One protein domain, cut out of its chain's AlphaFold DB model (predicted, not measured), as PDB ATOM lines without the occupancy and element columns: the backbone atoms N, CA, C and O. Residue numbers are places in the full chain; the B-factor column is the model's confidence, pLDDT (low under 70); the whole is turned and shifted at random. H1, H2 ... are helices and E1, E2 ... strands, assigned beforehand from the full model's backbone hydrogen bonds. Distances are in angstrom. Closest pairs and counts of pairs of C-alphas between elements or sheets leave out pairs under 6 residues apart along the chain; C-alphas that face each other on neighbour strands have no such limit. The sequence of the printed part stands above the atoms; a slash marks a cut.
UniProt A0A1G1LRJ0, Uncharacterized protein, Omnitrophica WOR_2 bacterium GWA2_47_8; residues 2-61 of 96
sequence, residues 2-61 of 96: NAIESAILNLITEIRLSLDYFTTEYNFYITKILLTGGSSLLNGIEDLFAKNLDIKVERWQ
ATOM      1  N   ASN A   2     -27.338  -2.918  21.073       75.31
ATOM      2  CA  ASN A   2     -26.084  -2.198  20.792       75.31
ATOM      3  C   ASN A   2     -24.800  -3.055  20.869       75.31
ATOM      4  O   ASN A   2     -23.903  -2.878  20.058       75.31
ATOM      5  N   ALA A   3     -24.709  -4.015  21.799       86.38
ATOM      6  CA  ALA A   3     -23.515  -4.862  21.942       86.38
ATOM      7  C   ALA A   3     -23.288  -5.846  20.774       86.38
ATOM      8  O   ALA A   3     -22.168  -6.303  20.579       86.38
ATOM      9  N   ILE A   4     -24.337  -6.184  20.014       88.50
ATOM     10  CA  ILE A   4     -24.278  -7.137  18.888       88.50
ATOM     11  C   ILE A   4     -24.538  -6.467  17.537       88.50
ATOM     12  O   ILE A   4     -24.523  -7.130  16.506       88.50
ATOM     13  N   GLU A   5     -24.795  -5.160  17.532       89.31
ATOM     14  CA  GLU A   5     -25.213  -4.423  16.343       89.31
ATOM     15  C   GLU A   5     -24.167  -4.492  15.228       89.31
ATOM     16  O   GLU A   5     -24.519  -4.773  14.089       89.31
ATOM     17  N   SER A   6     -22.879  -4.360  15.557       93.31
ATOM     18  CA  SER A   6     -21.791  -4.503  14.581       93.31
ATOM     19  C   SER A   6     -21.770  -5.885  13.922       93.31
ATOM     20  O   SER A   6     -21.614  -5.986  12.709       93.31
ATOM     21  N   ALA A   7     -21.992  -6.954  14.692       94.44
ATOM     22  CA  ALA A   7     -22.064  -8.309  14.155       94.44
ATOM     23  C   ALA A   7     -23.271  -8.487  13.220       94.44
ATOM     24  O   ALA A   7     -23.153  -9.125  12.174       94.44
ATOM     25  N   ILE A   8     -24.415  -7.885  13.560       94.19
ATOM     26  CA  ILE A   8     -25.610  -7.906  12.708       94.19
ATOM     27  C   ILE A   8     -25.400  -7.087  11.428       94.19
ATOM     28  O   ILE A   8     -25.786  -7.545  10.357       94.19
ATOM     29  N   LEU A   9     -24.760  -5.920  11.494       95.44
ATOM     30  CA  LEU A   9     -24.462  -5.105  10.309       95.44
ATOM     31  C   LEU A   9     -23.464  -5.797   9.368       95.44
ATOM     32  O   LEU A   9     -23.637  -5.748   8.149       95.44
ATOM     33  N   ASN A  10     -22.477  -6.507   9.922       96.88
ATOM     34  CA  ASN A  10     -21.578  -7.350   9.135       96.88
ATOM     35  C   ASN A  10     -22.361  -8.472   8.439       96.88
ATOM     36  O   ASN A  10     -22.227  -8.654   7.234       96.88
ATOM     37  N   LEU A  11     -23.252  -9.162   9.160       96.25
ATOM     38  CA  LEU A  11     -24.126 -10.179   8.566       96.25
ATOM     39  C   LEU A  11     -25.001  -9.605   7.442       96.25
ATOM     40  O   LEU A  11     -25.132 -10.225   6.392       96.25
ATOM     41  N   ILE A  12     -25.590  -8.425   7.638       96.81
ATOM     42  CA  ILE A  12     -26.416  -7.768   6.618       96.81
ATOM     43  C   ILE A  12     -25.590  -7.440   5.368       96.81
ATOM     44  O   ILE A  12     -26.092  -7.585   4.256       96.81
ATOM     45  N   THR A  13     -24.328  -7.047   5.541       97.69
ATOM     46  CA  THR A  13     -23.404  -6.807   4.422       97.69
ATOM     47  C   THR A  13     -23.172  -8.081   3.611       97.69
ATOM     48  O   THR A  13     -23.333  -8.064   2.393       97.69
ATOM     49  N   GLU A  14     -22.895  -9.205   4.273       98.19
ATOM     50  CA  GLU A  14     -22.712 -10.504   3.604       98.19
ATOM     51  C   GLU A  14     -23.994 -10.998   2.915       98.19
ATOM     52  O   GLU A  14     -23.963 -11.557   1.813       98.19
ATOM     53  N   ILE A  15     -25.154 -10.751   3.531       97.12
ATOM     54  CA  ILE A  15     -26.449 -11.071   2.927       97.12
ATOM     55  C   ILE A  15     -26.662 -10.231   1.673       97.12
ATOM     56  O   ILE A  15     -27.009 -10.799   0.644       97.12
ATOM     57  N   ARG A  16     -26.399  -8.919   1.713       96.94
ATOM     58  CA  ARG A  16     -26.504  -8.046   0.535       96.94
ATOM     59  C   ARG A  16     -25.659  -8.570  -0.623       96.94
ATOM     60  O   ARG A  16     -26.192  -8.722  -1.712       96.94
ATOM     61  N   LEU A  17     -24.401  -8.939  -0.374       97.62
ATOM     62  CA  LEU A  17     -23.531  -9.526  -1.401       97.62
ATOM     63  C   LEU A  17     -24.134 -10.799  -2.016       97.62
ATOM     64  O   LEU A  17     -24.108 -10.980  -3.231       97.62
ATOM     65  N   SER A  18     -24.727 -11.660  -1.185       97.19
ATOM     66  CA  SER A  18     -25.399 -12.883  -1.646       97.19
ATOM     67  C   SER A  18     -26.639 -12.581  -2.501       97.19
ATOM     68  O   SER A  18     -26.885 -13.256  -3.501       97.19
ATOM     69  N   LEU A  19     -27.415 -11.561  -2.121       96.50
ATOM     70  CA  LEU A  19     -28.589 -11.116  -2.872       96.50
ATOM     71  C   LEU A  19     -28.196 -10.445  -4.197       96.50
ATOM     72  O   LEU A  19     -28.794 -10.748  -5.226       96.50
ATOM     73  N   ASP A  20     -27.174  -9.592  -4.200       95.56
ATOM     74  CA  ASP A  20     -26.657  -8.928  -5.401       95.56
ATOM     75  C   ASP A  20     -26.133  -9.959  -6.413       95.56
ATOM     76  O   ASP A  20     -26.425  -9.873  -7.609       95.56
ATOM     77  N   TYR A  21     -25.439 -10.998  -5.932       96.81
ATOM     78  CA  TYR A  21     -25.020 -12.126  -6.762       96.81
ATOM     79  C   TYR A  21     -26.221 -12.855  -7.381       96.81
ATOM     80  O   TYR A  21     -26.277 -13.024  -8.597       96.81
ATOM     81  N   PHE A  22     -27.216 -13.238  -6.571       96.44
ATOM     82  CA  PHE A  22     -28.418 -13.926  -7.059       96.44
ATOM     83  C   PHE A  22     -29.199 -13.084  -8.081       96.44
ATOM     84  O   PHE A  22     -29.609 -13.586  -9.126       96.44
ATOM     85  N   THR A  23     -29.406 -11.798  -7.794       95.81
ATOM     86  CA  THR A  23     -30.170 -10.896  -8.668       95.81
ATOM     87  C   THR A  23     -29.475 -10.685 -10.012       95.81
ATOM     88  O   THR A  23     -30.148 -10.671 -11.040       95.81
ATOM     89  N   THR A  24     -28.142 -10.598 -10.017       96.75
ATOM     90  CA  THR A  24     -27.333 -10.479 -11.237       96.75
ATOM     91  C   THR A  24     -27.352 -11.767 -12.054       96.75
ATOM     92  O   THR A  24     -27.621 -11.721 -13.252       96.75
ATOM     93  N   GLU A  25     -27.101 -12.911 -11.414       97.56
ATOM     94  CA  GLU A  25     -26.994 -14.212 -12.088       97.56
ATOM     95  C   GLU A  25     -28.309 -14.615 -12.762       97.56
ATOM     96  O   GLU A  25     -28.321 -15.077 -13.902       97.56
ATOM     97  N   TYR A  26     -29.435 -14.415 -12.074       95.50
ATOM     98  CA  TYR A  26     -30.736 -14.868 -12.559       95.50
ATOM     99  C   TYR A  26     -31.590 -13.752 -13.178       95.50
ATOM    100  O   TYR A  26     -32.671 -14.037 -13.689       95.50
ATOM    101  N   ASN A  27     -31.129 -12.495 -13.157       94.69
ATOM    102  CA  ASN A  27     -31.880 -11.318 -13.612       94.69
ATOM    103  C   ASN A  27     -33.285 -11.210 -12.971       94.69
ATOM    104  O   ASN A  27     -34.276 -10.893 -13.634       94.69
ATOM    105  N   PHE A  28     -33.373 -11.502 -11.670       94.69
ATOM    106  CA  PHE A  28     -34.600 -11.410 -10.872       94.69
ATOM    107  C   PHE A  28     -34.412 -10.465  -9.693       94.69
ATOM    108  O   PHE A  28     -33.383 -10.491  -9.028       94.69
ATOM    109  N   TYR A  29     -35.446  -9.686  -9.377       91.81
ATOM    110  CA  TYR A  29     -35.458  -8.814  -8.204       91.81
ATOM    111  C   TYR A  29     -36.064  -9.513  -6.988       91.81
ATOM    112  O   TYR A  29     -37.090 -10.188  -7.082       91.81
ATOM    113  N   ILE A  30     -35.459  -9.296  -5.821       95.38
ATOM    114  CA  ILE A  30     -35.970  -9.802  -4.548       95.38
ATOM    115  C   ILE A  30     -36.975  -8.801  -3.991       95.38
ATOM    116  O   ILE A  30     -36.634  -7.670  -3.664       95.38
ATOM    117  N   THR A  31     -38.228  -9.227  -3.854       95.38
ATOM    118  CA  THR A  31     -39.323  -8.358  -3.391       95.38
ATOM    119  C   THR A  31     -39.608  -8.488  -1.897       95.38
ATOM    120  O   THR A  31     -40.309  -7.654  -1.322       95.38
ATOM    121  N   LYS A  32     -39.138  -9.571  -1.266       96.62
ATOM    122  CA  LYS A  32     -39.384  -9.871   0.145       96.62
ATOM    123  C   LYS A  32     -38.339 -10.839   0.698       96.62
ATOM    124  O   LYS A  32     -37.961 -11.792   0.024       96.62
ATOM    125  N   ILE A  33     -37.957 -10.632   1.955       96.62
ATOM    126  CA  ILE A  33     -37.140 -11.541   2.759       96.62
ATOM    127  C   ILE A  33     -38.007 -12.128   3.876       96.62
ATOM    128  O   ILE A  33     -38.678 -11.401   4.609       96.62
ATOM    129  N   LEU A  34     -37.974 -13.452   4.010       95.38
ATOM    130  CA  LEU A  34     -38.673 -14.202   5.050       95.38
ATOM    131  C   LEU A  34     -37.665 -14.711   6.085       95.38
ATOM    132  O   LEU A  34     -36.847 -15.578   5.778       95.38
ATOM    133  N   LEU A  35     -37.710 -14.186   7.311       95.19
ATOM    134  CA  LEU A  35     -36.802 -14.618   8.376       95.19
ATOM    135  C   LEU A  35     -37.299 -15.902   9.044       95.19
ATOM    136  O   LEU A  35     -38.469 -16.023   9.407       95.19
ATOM    137  N   THR A  36     -36.381 -16.845   9.251       93.50
ATOM    138  CA  THR A  36     -36.626 -18.129   9.921       93.50
ATOM    139  C   THR A  36     -35.514 -18.432  10.934       93.50
ATOM    140  O   THR A  36     -34.576 -17.651  11.105       93.50
ATOM    141  N   GLY A  37     -35.613 -19.555  11.646       92.25
ATOM    142  CA  GLY A  37     -34.646 -19.978  12.656       92.25
ATOM    143  C   GLY A  37     -34.768 -19.214  13.977       92.25
ATOM    144  O   GLY A  37     -35.548 -18.271  14.119       92.25
ATOM    145  N   GLY A  38     -33.975 -19.616  14.973       91.31
ATOM    146  CA  GLY A  38     -33.995 -18.994  16.304       91.31
ATOM    147  C   GLY A  38     -33.561 -17.526  16.308       91.31
ATOM    148  O   GLY A  38     -34.128 -16.733  17.054       91.31
ATOM    149  N   SER A  39     -32.615 -17.147  15.444       91.38
ATOM    150  CA  SER A  39     -32.102 -15.772  15.356       91.38
ATOM    151  C   SER A  39     -33.146 -14.767  14.862       91.38
ATOM    152  O   SER A  39     -33.075 -13.596  15.224       91.38
ATOM    153  N   SER A  40     -34.159 -15.215  14.108       92.69
ATOM    154  CA  SER A  40     -35.277 -14.360  13.671       92.69
ATOM    155  C   SER A  40     -36.153 -13.846  14.819       92.69
ATOM    156  O   SER A  40     -36.941 -12.923  14.624       92.69
ATOM    157  N   LEU A  41     -36.019 -14.428  16.018       91.38
ATOM    158  CA  LEU A  41     -36.741 -14.020  17.224       91.38
ATOM    159  C   LEU A  41     -36.062 -12.860  17.965       91.38
ATOM    160  O   LEU A  41     -36.596 -12.389  18.967       91.38
ATOM    161  N   LEU A  42     -34.889 -12.407  17.513       92.44
ATOM    162  CA  LEU A  42     -34.223 -11.253  18.099       92.44
ATOM    163  C   LEU A  42     -35.071  -9.991  17.869       92.44
ATOM    164  O   LEU A  42     -35.374  -9.627  16.736       92.44
ATOM    165  N   ASN A  43     -35.445  -9.313  18.952       91.25
ATOM    166  CA  ASN A  43     -36.271  -8.107  18.871       91.25
ATOM    167  C   ASN A  43     -35.590  -7.023  18.018       91.25
ATOM    168  O   ASN A  43     -34.436  -6.682  18.274       91.25
ATOM    169  N   GLY A  44     -36.318  -6.474  17.041       92.25
ATOM    170  CA  GLY A  44     -35.838  -5.421  16.135       92.25
ATOM    171  C   GLY A  44     -35.013  -5.912  14.939       92.25
ATOM    172  O   GLY A  44     -34.547  -5.091  14.151       92.25
ATOM    173  N   ILE A  45     -34.824  -7.228  14.770       94.38
ATOM    174  CA  ILE A  45     -34.026  -7.769  13.659       94.38
ATOM    175  C   ILE A  45     -34.675  -7.528  12.291       94.38
ATOM    176  O   ILE A  45     -33.973  -7.231  11.328       94.38
ATOM    177  N   GLU A  46     -36.006  -7.604  12.214       95.25
ATOM    178  CA  GLU A  46     -36.779  -7.343  10.993       95.25
ATOM    179  C   GLU A  46     -36.576  -5.899  10.525       95.25
ATOM    180  O   GLU A  46     -36.225  -5.677   9.368       95.25
ATOM    181  N   ASP A  47     -36.684  -4.937  11.445       95.06
ATOM    182  CA  ASP A  47     -36.496  -3.512  11.163       95.06
ATOM    183  C   ASP A  47     -35.057  -3.196  10.744       95.06
ATOM    184  O   ASP A  47     -34.835  -2.430   9.804       95.06
ATOM    185  N   LEU A  48     -34.067  -3.799  11.412       94.94
ATOM    186  CA  LEU A  48     -32.660  -3.640  11.043       94.94
ATOM    187  C   LEU A  48     -32.392  -4.151   9.628       94.94
ATOM    188  O   LEU A  48     -31.733  -3.460   8.854       94.94
ATOM    189  N   PHE A  49     -32.898  -5.333   9.283       96.50
ATOM    190  CA  PHE A  49     -32.749  -5.886   7.940       96.50
ATOM    191  C   PHE A  49     -33.481  -5.027   6.909       96.50
ATOM    192  O   PHE A  49     -32.877  -4.654   5.909       96.50
ATOM    193  N   ALA A  50     -34.739  -4.660   7.167       96.69
ATOM    194  CA  ALA A  50     -35.546  -3.876   6.236       96.69
ATOM    195  C   ALA A  50     -34.894  -2.520   5.944       96.69
ATOM    196  O   ALA A  50     -34.704  -2.158   4.786       96.69
ATOM    197  N   LYS A  51     -34.457  -1.811   6.994       95.62
ATOM    198  CA  LYS A  51     -33.769  -0.520   6.877       95.62
ATOM    199  C   LYS A  51     -32.467  -0.621   6.084       95.62
ATOM    200  O   LYS A  51     -32.171   0.265   5.291       95.62
ATOM    201  N   ASN A  52     -31.657  -1.646   6.346       96.38
ATOM    202  CA  ASN A  52     -30.320  -1.749   5.764       96.38
ATOM    203  C   ASN A  52     -30.283  -2.503   4.434       96.38
ATOM    204  O   ASN A  52     -29.237  -2.478   3.800       96.38
ATOM    205  N   LEU A  53     -31.348  -3.183   4.008       96.12
ATOM    206  CA  LEU A  53     -31.414  -3.870   2.711       96.12
ATOM    207  C   LEU A  53     -32.356  -3.186   1.720       96.12
ATOM    208  O   LEU A  53     -32.269  -3.490   0.539       96.12
ATOM    209  N   ASP A  54     -33.217  -2.274   2.181       95.69
ATOM    210  CA  ASP A  54     -34.268  -1.640   1.371       95.69
ATOM    211  C   ASP A  54     -35.205  -2.665   0.699       95.69
ATOM    212  O   ASP A  54     -35.662  -2.520  -0.431       95.69
ATOM    213  N   ILE A  55     -35.474  -3.761   1.415       96.62
ATOM    214  CA  ILE A  55     -36.354  -4.854   0.992       96.62
ATOM    215  C   ILE A  55     -37.342  -5.124   2.124       96.62
ATOM    216  O   ILE A  55     -36.983  -5.083   3.303       96.62
ATOM    217  N   LYS A  56     -38.597  -5.446   1.788       97.19
ATOM    218  CA  LYS A  56     -39.591  -5.862   2.784       97.19
ATOM    219  C   LYS A  56     -39.106  -7.117   3.514       97.19
ATOM    220  O   LYS A  56     -38.896  -8.149   2.881       97.19
ATOM    221  N   VAL A  57     -38.998  -7.055   4.836       97.38
ATOM    222  CA  VAL A  57     -38.585  -8.184   5.679       97.38
ATOM    223  C   VAL A  57     -39.712  -8.512   6.650       97.38
ATOM    224  O   VAL A  57     -40.274  -7.615   7.270       97.38
ATOM    225  N   GLU A  58     -40.059  -9.791   6.768       94.88
ATOM    226  CA  GLU A  58     -41.032 -10.279   7.750       94.88
ATOM    227  C   GLU A  58     -40.587 -11.630   8.317       94.88
ATOM    228  O   GLU A  58     -39.985 -12.454   7.622       94.88
ATOM    229  N   ARG A  59     -40.888 -11.885   9.588       92.44
ATOM    230  CA  ARG A  59     -40.735 -13.213  10.176       92.44
ATOM    231  C   ARG A  59     -41.735 -14.178   9.550       92.44
ATOM    232  O   ARG A  59     -42.936 -13.925   9.506       92.44
ATOM    233  N   TRP A  60     -41.245 -15.334   9.117       90.56
ATOM    234  CA  TRP A  60     -42.100 -16.372   8.561       90.56
ATOM    235  C   TRP A  60     -42.783 -17.168   9.678       90.56
ATOM    236  O   TRP A  60     -42.121 -17.839  10.478       90.56
ATOM    237  N   GLN A  61     -44.115 -17.085   9.726       84.19
ATOM    238  CA  GLN A  61     -44.969 -17.812  10.673       84.19
ATOM    239  C   GLN A  61     -46.254 -18.342  10.003       84.19
ATOM    240  O   GLN A  61     -47.355 -17.889  10.309       84.19
TER     241      GLN A  61
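This is residues 2 to 61 of the 96 residues of an uncharacterized protein of Omnitrophica WOR_2 bacterium GWA2_47_8 (UniProt A0A1G1LRJ0). A ribbon of two parallel strands, E1 and E2, has helix H3 packed on it, mainly at E2, and the long helix H1 crosses H3 at a steep angle and makes the long axis. The one-turn helix H2 lies near the ends of E2 and H3, away from H1. The printed part has 60 residues with three named helices and two named strands, in the order H1, E1, H2, H3, E2, and is mostly helix. It is compact, with a radius of gyration of the C-alphas of 11.9 A and spans of 36 by 26 by 18 A.

Strand E1 is residues 32 to 35, 9.8 A long, and E2 is residues 56 to 59, 10.5 A long, ending at C-alpha 59 at (-40.735, -13.213, 10.176). H3 is residues 45 to 53, 11.9 A, and H2 residues 38 to 41, 5.8 A. H1 is residues 5 to 26, 31.2 A, beginning at C-alpha 5 at (-25.213, -4.423, 16.343).

E1 and E2 are parallel neighbours at 25 degrees, with N 33 and O 56 2.8 A apart and N 58 and O 33 3.0 A apart, both within hydrogen-bond range. E1, H2, H3 and E2 form a strand-helix-strand unit, two parallel neighbour strands with helices between them along the chain, and its crossover is right-handed. The closest C-alphas of H3 and E2 are those of Ala 50 and Val 57, 5.3 A apart. H1 touches H3 with residues 12 to 16 alone; the closest C-alphas are those of Ile 12 and Phe 49, 6.7 A apart. H1 and H3 run the same way at a steep tilt of 54 degrees. H2 and H3 are close but not clearly touching, with the C-alphas of Ser 40 and Glu 46 closest at 7.7 A. H1 is apart from H2 and E2. In H1 and H3 every O i to N i+4 pair is within hydrogen-bond range; H2 is too short for such a pair, and its one O i to N i+3 pair is within range.

The two C-alphas farthest apart, those of Ala 3 and Asn 27, are 37.1 A from each other. The printed part has no cut, and the four links between its named elements are tight. The mean pLDDT of the printed part is 94.3, and no printed residue is under 70.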